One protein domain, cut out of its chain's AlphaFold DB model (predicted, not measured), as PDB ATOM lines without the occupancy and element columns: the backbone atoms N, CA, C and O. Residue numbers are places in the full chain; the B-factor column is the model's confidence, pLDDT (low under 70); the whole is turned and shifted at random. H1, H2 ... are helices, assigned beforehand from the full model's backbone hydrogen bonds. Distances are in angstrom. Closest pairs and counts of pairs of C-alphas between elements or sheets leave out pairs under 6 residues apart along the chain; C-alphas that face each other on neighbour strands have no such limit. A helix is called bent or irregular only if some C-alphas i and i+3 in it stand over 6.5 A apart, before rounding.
ATOM      1  N   PHE A   4     -53.196 -16.059 -24.480       60.03
ATOM      2  CA  PHE A   4     -53.211 -17.520 -24.417       60.03
ATOM      3  C   PHE A   4     -52.637 -18.227 -25.657       60.03
ATOM      4  O   PHE A   4     -52.074 -19.308 -25.516       60.03
ATOM      5  N   GLU A   5     -52.707 -17.631 -26.852       61.56
ATOM      6  CA  GLU A   5     -52.083 -18.203 -28.059       61.56
ATOM      7  C   GLU A   5     -50.558 -18.084 -27.990       61.56
ATOM      8  O   GLU A   5     -49.852 -19.059 -28.238       61.56
ATOM      9  N   LYS A   6     -50.043 -16.935 -27.519       67.25
ATOM     10  CA  LYS A   6     -48.603 -16.765 -27.263       67.25
ATOM     11  C   LYS A   6     -48.093 -17.715 -26.179       67.25
ATOM     12  O   LYS A   6     -46.981 -18.217 -26.298       67.25
ATOM     13  N   LEU A   7     -48.899 -17.985 -25.151       63.09
ATOM     14  CA  LEU A   7     -48.546 -18.931 -24.090       63.09
ATOM     15  C   LEU A   7     -48.514 -20.381 -24.606       63.09
ATOM     16  O   LEU A   7     -47.614 -21.136 -24.251       63.09
ATOM     17  N   SER A   8     -49.447 -20.757 -25.488       66.38
ATOM     18  CA  SER A   8     -49.473 -22.075 -26.140       66.38
ATOM     19  C   SER A   8     -48.231 -22.309 -27.000       66.38
ATOM     20  O   SER A   8     -47.618 -23.373 -26.915       66.38
ATOM     21  N   ASP A   9     -47.834 -21.325 -27.806       64.38
ATOM     22  CA  ASP A   9     -46.658 -21.467 -28.669       64.38
ATOM     23  C   ASP A   9     -45.355 -21.499 -27.866       64.38
ATOM     24  O   ASP A   9     -44.447 -22.251 -28.220       64.38
ATOM     25  N   TYR A  10     -45.300 -20.782 -26.738       61.94
ATOM     26  CA  TYR A  10     -44.180 -20.812 -25.792       61.94
ATOM     27  C   TYR A  10     -44.039 -22.174 -25.093       61.94
ATOM     28  O   TYR A  10     -42.942 -22.709 -24.953       61.94
ATOM     29  N   VAL A  11     -45.162 -22.792 -24.713       66.19
ATOM     30  CA  VAL A  11     -45.176 -24.147 -24.131       66.19
ATOM     31  C   VAL A  11     -44.809 -25.202 -25.178       66.19
ATOM     32  O   VAL A  11     -44.082 -26.144 -24.870       66.19
ATOM     33  N   LYS A  12     -45.236 -25.033 -26.436       63.66
ATOM     34  CA  LYS A  12     -44.850 -25.932 -27.538       63.66
ATOM     35  C   LYS A  12     -43.364 -25.841 -27.881       63.66
ATOM     36  O   LYS A  12     -42.763 -26.872 -28.182       63.66
ATOM     37  N   THR A  13     -42.764 -24.652 -27.790       60.44
ATOM     38  CA  THR A  13     -41.311 -24.475 -27.972       60.44
ATOM     39  C   THR A  13     -40.509 -25.037 -26.797       60.44
ATOM     40  O   THR A  13     -39.444 -25.604 -27.017       60.44
ATOM     41  N   LEU A  14     -41.047 -25.009 -25.570       56.62
ATOM     42  CA  LEU A  14     -40.422 -25.652 -24.403       56.62
ATOM     43  C   LEU A  14     -40.333 -27.187 -24.524       56.62
ATOM     44  O   LEU A  14     -39.401 -27.795 -24.006       56.62
ATOM     45  N   ILE A  15     -41.307 -27.818 -25.191       59.06
ATOM     46  CA  ILE A  15     -41.392 -29.285 -25.327       59.06
ATOM     47  C   ILE A  15     -40.533 -29.810 -26.495       59.06
ATOM     48  O   ILE A  15     -40.160 -30.980 -26.502       59.06
ATOM     49  N   SER A  16     -40.188 -28.964 -27.473       59.44
ATOM     50  CA  SER A  16     -39.511 -29.380 -28.716       59.44
ATOM     51  C   SER A  16     -37.978 -29.371 -28.661       59.44
ATOM     52  O   SER A  16     -37.346 -29.752 -29.638       59.44
ATOM     53  N   GLY A  17     -37.369 -29.050 -27.515       58.47
ATOM     54  CA  GLY A  17     -35.966 -29.389 -27.246       58.47
ATOM     55  C   GLY A  17     -34.911 -28.657 -28.087       58.47
ATOM     56  O   GLY A  17     -33.757 -29.079 -28.073       58.47
ATOM     57  N   ASP A  18     -35.260 -27.562 -28.768       55.41
ATOM     58  CA  ASP A  18     -34.304 -26.759 -29.533       55.41
ATOM     59  C   ASP A  18     -33.795 -25.547 -28.729       55.41
ATOM     60  O   ASP A  18     -34.540 -24.648 -28.348       55.41
ATOM     61  N   SER A  19     -32.476 -25.536 -28.502       56.69
ATOM     62  CA  SER A  19     -31.646 -24.445 -27.959       56.69
ATOM     63  C   SER A  19     -32.088 -23.829 -26.617       56.69
ATOM     64  O   SER A  19     -32.443 -22.653 -26.510       56.69
ATOM     65  N   LEU A  20     -31.940 -24.617 -25.548       53.44
ATOM     66  CA  LEU A  20     -32.120 -24.200 -24.145       53.44
ATOM     67  C   LEU A  20     -31.199 -23.039 -23.706       53.44
ATOM     68  O   LEU A  20     -31.530 -22.303 -22.785       53.44
ATOM     69  N   ALA A  21     -30.072 -22.799 -24.384       56.88
ATOM     70  CA  ALA A  21     -29.080 -21.825 -23.918       56.88
ATOM     71  C   ALA A  21     -29.527 -20.350 -24.039       56.88
ATOM     72  O   ALA A  21     -29.132 -19.517 -23.225       56.88
ATOM     73  N   GLY A  22     -30.333 -20.003 -25.051       57.03
ATOM     74  CA  GLY A  22     -30.706 -18.606 -25.327       57.03
ATOM     75  C   GLY A  22     -31.897 -18.103 -24.509       57.03
ATOM     76  O   GLY A  22     -31.924 -16.944 -24.093       57.03
ATOM     77  N   VAL A  23     -32.875 -18.975 -24.256       57.88
ATOM     78  CA  VAL A  23     -34.091 -18.630 -23.501       57.88
ATOM     79  C   VAL A  23     -33.791 -18.569 -22.006       57.88
ATOM     80  O   VAL A  23     -34.207 -17.614 -21.348       57.88
ATOM     81  N   ASP A  24     -32.972 -19.495 -21.498       66.12
ATOM     82  CA  ASP A  24     -32.490 -19.453 -20.119       66.12
ATOM     83  C   ASP A  24     -31.725 -18.151 -19.857       66.12
ATOM     84  O   ASP A  24     -32.000 -17.458 -18.880       66.12
ATOM     85  N   PHE A  25     -30.839 -17.730 -20.765       67.06
ATOM     86  CA  PHE A  25     -30.079 -16.488 -20.604       67.06
ATOM     87  C   PHE A  25     -30.968 -15.238 -20.486       67.06
ATOM     88  O   PHE A  25     -30.709 -14.371 -19.649       67.06
ATOM     89  N   ILE A  26     -32.034 -15.142 -21.288       71.75
ATOM     90  CA  ILE A  26     -32.963 -14.002 -21.256       71.75
ATOM     91  C   ILE A  26     -33.787 -14.004 -19.964       71.75
ATOM     92  O   ILE A  26     -33.936 -12.955 -19.335       71.75
ATOM     93  N   VAL A  27     -34.281 -15.168 -19.538       73.25
ATOM     94  CA  VAL A  27     -35.063 -15.309 -18.299       73.25
ATOM     95  C   VAL A  27     -34.197 -15.015 -17.073       73.25
ATOM     96  O   VAL A  27     -34.598 -14.232 -16.212       73.25
ATOM     97  N   TRP A  28     -32.974 -15.550 -17.023       73.56
ATOM     98  CA  TRP A  28     -32.014 -15.250 -15.959       73.56
ATOM     99  C   TRP A  28     -31.620 -13.766 -15.947       73.56
ATOM    100  O   TRP A  28     -31.559 -13.165 -14.877       73.56
ATOM    101  N   SER A  29     -31.442 -13.131 -17.109       74.50
ATOM    102  CA  SER A  29     -31.132 -11.694 -17.197       74.50
ATOM    103  C   SER A  29     -32.282 -10.804 -16.703       74.50
ATOM    104  O   SER A  29     -32.046  -9.832 -15.984       74.50
ATOM    105  N   LEU A  30     -33.531 -11.159 -17.031       78.06
ATOM    106  CA  LEU A  30     -34.735 -10.464 -16.557       78.06
ATOM    107  C   LEU A  30     -34.945 -10.602 -15.044       78.06
ATOM    108  O   LEU A  30     -35.457  -9.676 -14.418       78.06
ATOM    109  N   LEU A  31     -34.534 -11.726 -14.452       79.62
ATOM    110  CA  LEU A  31     -34.638 -11.964 -13.009       79.62
ATOM    111  C   LEU A  31     -33.486 -11.339 -12.209       79.62
ATOM    112  O   LEU A  31     -33.703 -10.897 -11.081       79.62
ATOM    113  N   LEU A  32     -32.279 -11.253 -12.772       81.69
ATOM    114  CA  LEU A  32     -31.106 -10.722 -12.066       81.69
ATOM    115  C   LEU A  32     -31.059  -9.189 -12.035       81.69
ATOM    116  O   LEU A  32     -30.647  -8.617 -11.025       81.69
ATOM    117  N   LEU A  33     -31.529  -8.514 -13.087       82.94
ATOM    118  CA  LEU A  33     -31.589  -7.048 -13.147       82.94
ATOM    119  C   LEU A  33     -32.298  -6.398 -11.941       82.94
ATOM    120  O   LEU A  33     -31.684  -5.536 -11.310       82.94
ATOM    121  N   PRO A  34     -33.529  -6.790 -11.555       86.12
ATOM    122  CA  PRO A  34     -34.210  -6.181 -10.412       86.12
ATOM    123  C   PRO A  34     -33.521  -6.490  -9.076       86.12
ATOM    124  O   PRO A  34     -33.531  -5.663  -8.170       86.12
ATOM    125  N   VAL A  35     -32.876  -7.651  -8.943       89.38
ATOM    126  CA  VAL A  35     -32.135  -8.004  -7.723       89.38
ATOM    127  C   VAL A  35     -30.897  -7.115  -7.572       89.38
ATOM    128  O   VAL A  35     -30.625  -6.604  -6.483       89.38
ATOM    129  N   VAL A  36     -30.175  -6.864  -8.667       91.31
ATOM    130  CA  VAL A  36     -29.010  -5.967  -8.675       91.31
ATOM    131  C   VAL A  36     -29.419  -4.513  -8.416       91.31
ATOM    132  O   VAL A  36     -28.747  -3.815  -7.659       91.31
ATOM    133  N   THR A  37     -30.542  -4.042  -8.966       88.38
ATOM    134  CA  THR A  37     -31.002  -2.670  -8.689       88.38
ATOM    135  C   THR A  37     -31.473  -2.498  -7.246       88.38
ATOM    136  O   THR A  37     -31.102  -1.514  -6.607       88.38
ATOM    137  N   ILE A  38     -32.215  -3.460  -6.686       92.56
ATOM    138  CA  ILE A  38     -32.665  -3.412  -5.285       92.56
ATOM    139  C   ILE A  38     -31.467  -3.437  -4.331       92.56
ATOM    140  O   ILE A  38     -31.424  -2.658  -3.379       92.56
ATOM    141  N   THR A  39     -30.473  -4.288  -4.594       91.31
ATOM    142  CA  THR A  39     -29.254  -4.349  -3.771       91.31
ATOM    143  C   THR A  39     -28.429  -3.069  -3.872       91.31
ATOM    144  O   THR A  39     -27.995  -2.559  -2.841       91.31
ATOM    145  N   ALA A  40     -28.276  -2.484  -5.062       92.19
ATOM    146  CA  ALA A  40     -27.589  -1.204  -5.234       92.19
ATOM    147  C   ALA A  40     -28.302  -0.054  -4.498       92.19
ATOM    148  O   ALA A  40     -27.650   0.748  -3.827       92.19
ATOM    149  N   ILE A  41     -29.636  -0.006  -4.559       93.12
ATOM    150  CA  ILE A  41     -30.450   0.980  -3.835       93.12
ATOM    151  C   ILE A  41     -30.299   0.787  -2.321       93.12
ATOM    152  O   ILE A  41     -30.065   1.756  -1.599       93.12
ATOM    153  N   ALA A  42     -30.367  -0.451  -1.827       92.62
ATOM    154  CA  ALA A  42     -30.181  -0.751  -0.410       92.62
ATOM    155  C   ALA A  42     -28.784  -0.340   0.082       92.62
ATOM    156  O   ALA A  42     -28.668   0.307   1.121       92.62
ATOM    157  N   VAL A  43     -27.729  -0.639  -0.684       94.31
ATOM    158  CA  VAL A  43     -26.356  -0.214  -0.369       94.31
ATOM    159  C   VAL A  43     -26.242   1.309  -0.368       94.31
ATOM    160  O   VAL A  43     -25.650   1.858   0.556       94.31
ATOM    161  N   TYR A  44     -26.847   2.005  -1.331       94.06
ATOM    162  CA  TYR A  44     -26.878   3.469  -1.357       94.06
ATOM    163  C   TYR A  44     -27.578   4.060  -0.122       94.06
ATOM    164  O   TYR A  44     -27.050   4.965   0.520       94.06
ATOM    165  N   PHE A  45     -28.731   3.523   0.283       87.44
ATOM    166  CA  PHE A  45     -29.408   3.977   1.502       87.44
ATOM    167  C   PHE A  45     -28.619   3.636   2.773       87.44
ATOM    168  O   PHE A  45     -28.619   4.426   3.719       87.44
ATOM    169  N   LEU A  46     -27.905   2.508   2.811       89.25
ATOM    170  CA  LEU A  46     -27.030   2.144   3.928       89.25
ATOM    171  C   LEU A  46     -25.797   3.051   4.016       89.25
ATOM    172  O   LEU A  46     -25.451   3.486   5.110       89.25
ATOM    173  N   THR A  47     -25.161   3.404   2.898       86.00
ATOM    174  CA  THR A  47     -24.020   4.335   2.900       86.00
ATOM    175  C   THR A  47     -24.462   5.753   3.239       86.00
ATOM    176  O   THR A  47     -23.839   6.396   4.080       86.00
ATOM    177  N   VAL A  48     -25.581   6.225   2.683       77.75
ATOM    178  CA  VAL A  48     -26.147   7.536   3.026       77.75
ATOM    179  C   VAL A  48     -26.594   7.577   4.484       77.75
ATOM    180  O   VAL A  48     -26.330   8.569   5.148       77.75
ATOM    181  N   SER A  49     -27.218   6.527   5.024       76.25
ATOM    182  CA  SER A  49     -27.596   6.483   6.447       76.25
ATOM    183  C   SER A  49     -26.402   6.308   7.385       76.25
ATOM    184  O   SER A  49     -26.465   6.789   8.511       76.25
ATOM    185  N   TYR A  50     -25.307   5.688   6.934       77.00
ATOM    186  CA  TYR A  50     -24.043   5.624   7.670       77.00
ATOM    187  C   TYR A  50     -23.339   6.989   7.708       77.00
ATOM    188  O   TYR A  50     -22.915   7.419   8.776       77.00
ATOM    189  N   ILE A  51     -23.286   7.706   6.579       71.19
ATOM    190  CA  ILE A  51     -22.685   9.049   6.477       71.19
ATOM    191  C   ILE A  51     -23.571  10.108   7.153       71.19
ATOM    192  O   ILE A  51     -23.068  11.013   7.811       71.19
ATOM    193  N   ARG A  52     -24.900   9.986   7.036       54.28
ATOM    194  CA  ARG A  52     -25.887  10.836   7.722       54.28
ATOM    195  C   ARG A  52     -26.198  10.379   9.136       54.28
ATOM    196  O   ARG A  52     -27.081  10.967   9.750       54.28
ATOM    197  N   LYS A  53     -25.530   9.357   9.678       41.75
ATOM    198  CA  LYS A  53     -25.614   9.090  11.111       41.75
ATOM    199  C   LYS A  53     -24.844  10.243  11.753       41.75
ATOM    200  O   LYS A  53     -23.614  10.214  11.676       41.75
TER     201      LYS A  53
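AT A GLANCE: This is residues 4 to 53 of the 276 residues of an uncharacterized protein of Verrucomicrobiales bacterium (UniProt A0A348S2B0). Two helices make an L: the short H1 is the foot, and the much longer H2 is the long limb, with a tight link at the corner between them. H2 makes most of the length and kinks a little on its way, and there is hardly any contact between the two limbs. The printed part has 50 residues, with two named helices, H1 then H2, and no named strand; its class is all helix. It is extended, with a radius of gyration of the C-alphas of 18.9 A, and spans 57 by 24 by 9 A.

HOW THE PARTS SIT: Start at Phe 4, where H1, residues 4 to 15, begins. After residues 16 to 19, a tight link, you reach H2, residues 20 to 51. H1 and H2 are only just apart, their closest C-alphas 8.4 A from each other. Near residue 31 you will find a kink of 25 degrees in H2. H2 is neither bent nor irregular, but only just: C-alphas 31 and 34 are 6.4 A apart. Residues 4 to 13, 15 to 22 and 24 to 53 stand free. In H1 every O i to N i+4 pair is within hydrogen-bond range; in H2, 26 of 28 are.

IN THESE COORDINATES: Find C-alpha 4 at (-53.211, -17.520, -24.417); from there H1 runs 16.7 A to C-alpha 15. Find C-alpha 20 at (-32.120, -24.200, -24.145); from there H2 runs 46.2 A to C-alpha 51 at (-22.685, 9.049, 6.477).

THE WHOLE: The two C-alphas farthest apart are those of Ser 16 and Lys 53, at 57.1 A. The printed part has no cut and no long link. In the B-factor column of this model, the mean pLDDT of the printed part is 72.4; look for values under 70 at residues 4 to 25 and 52 to 53.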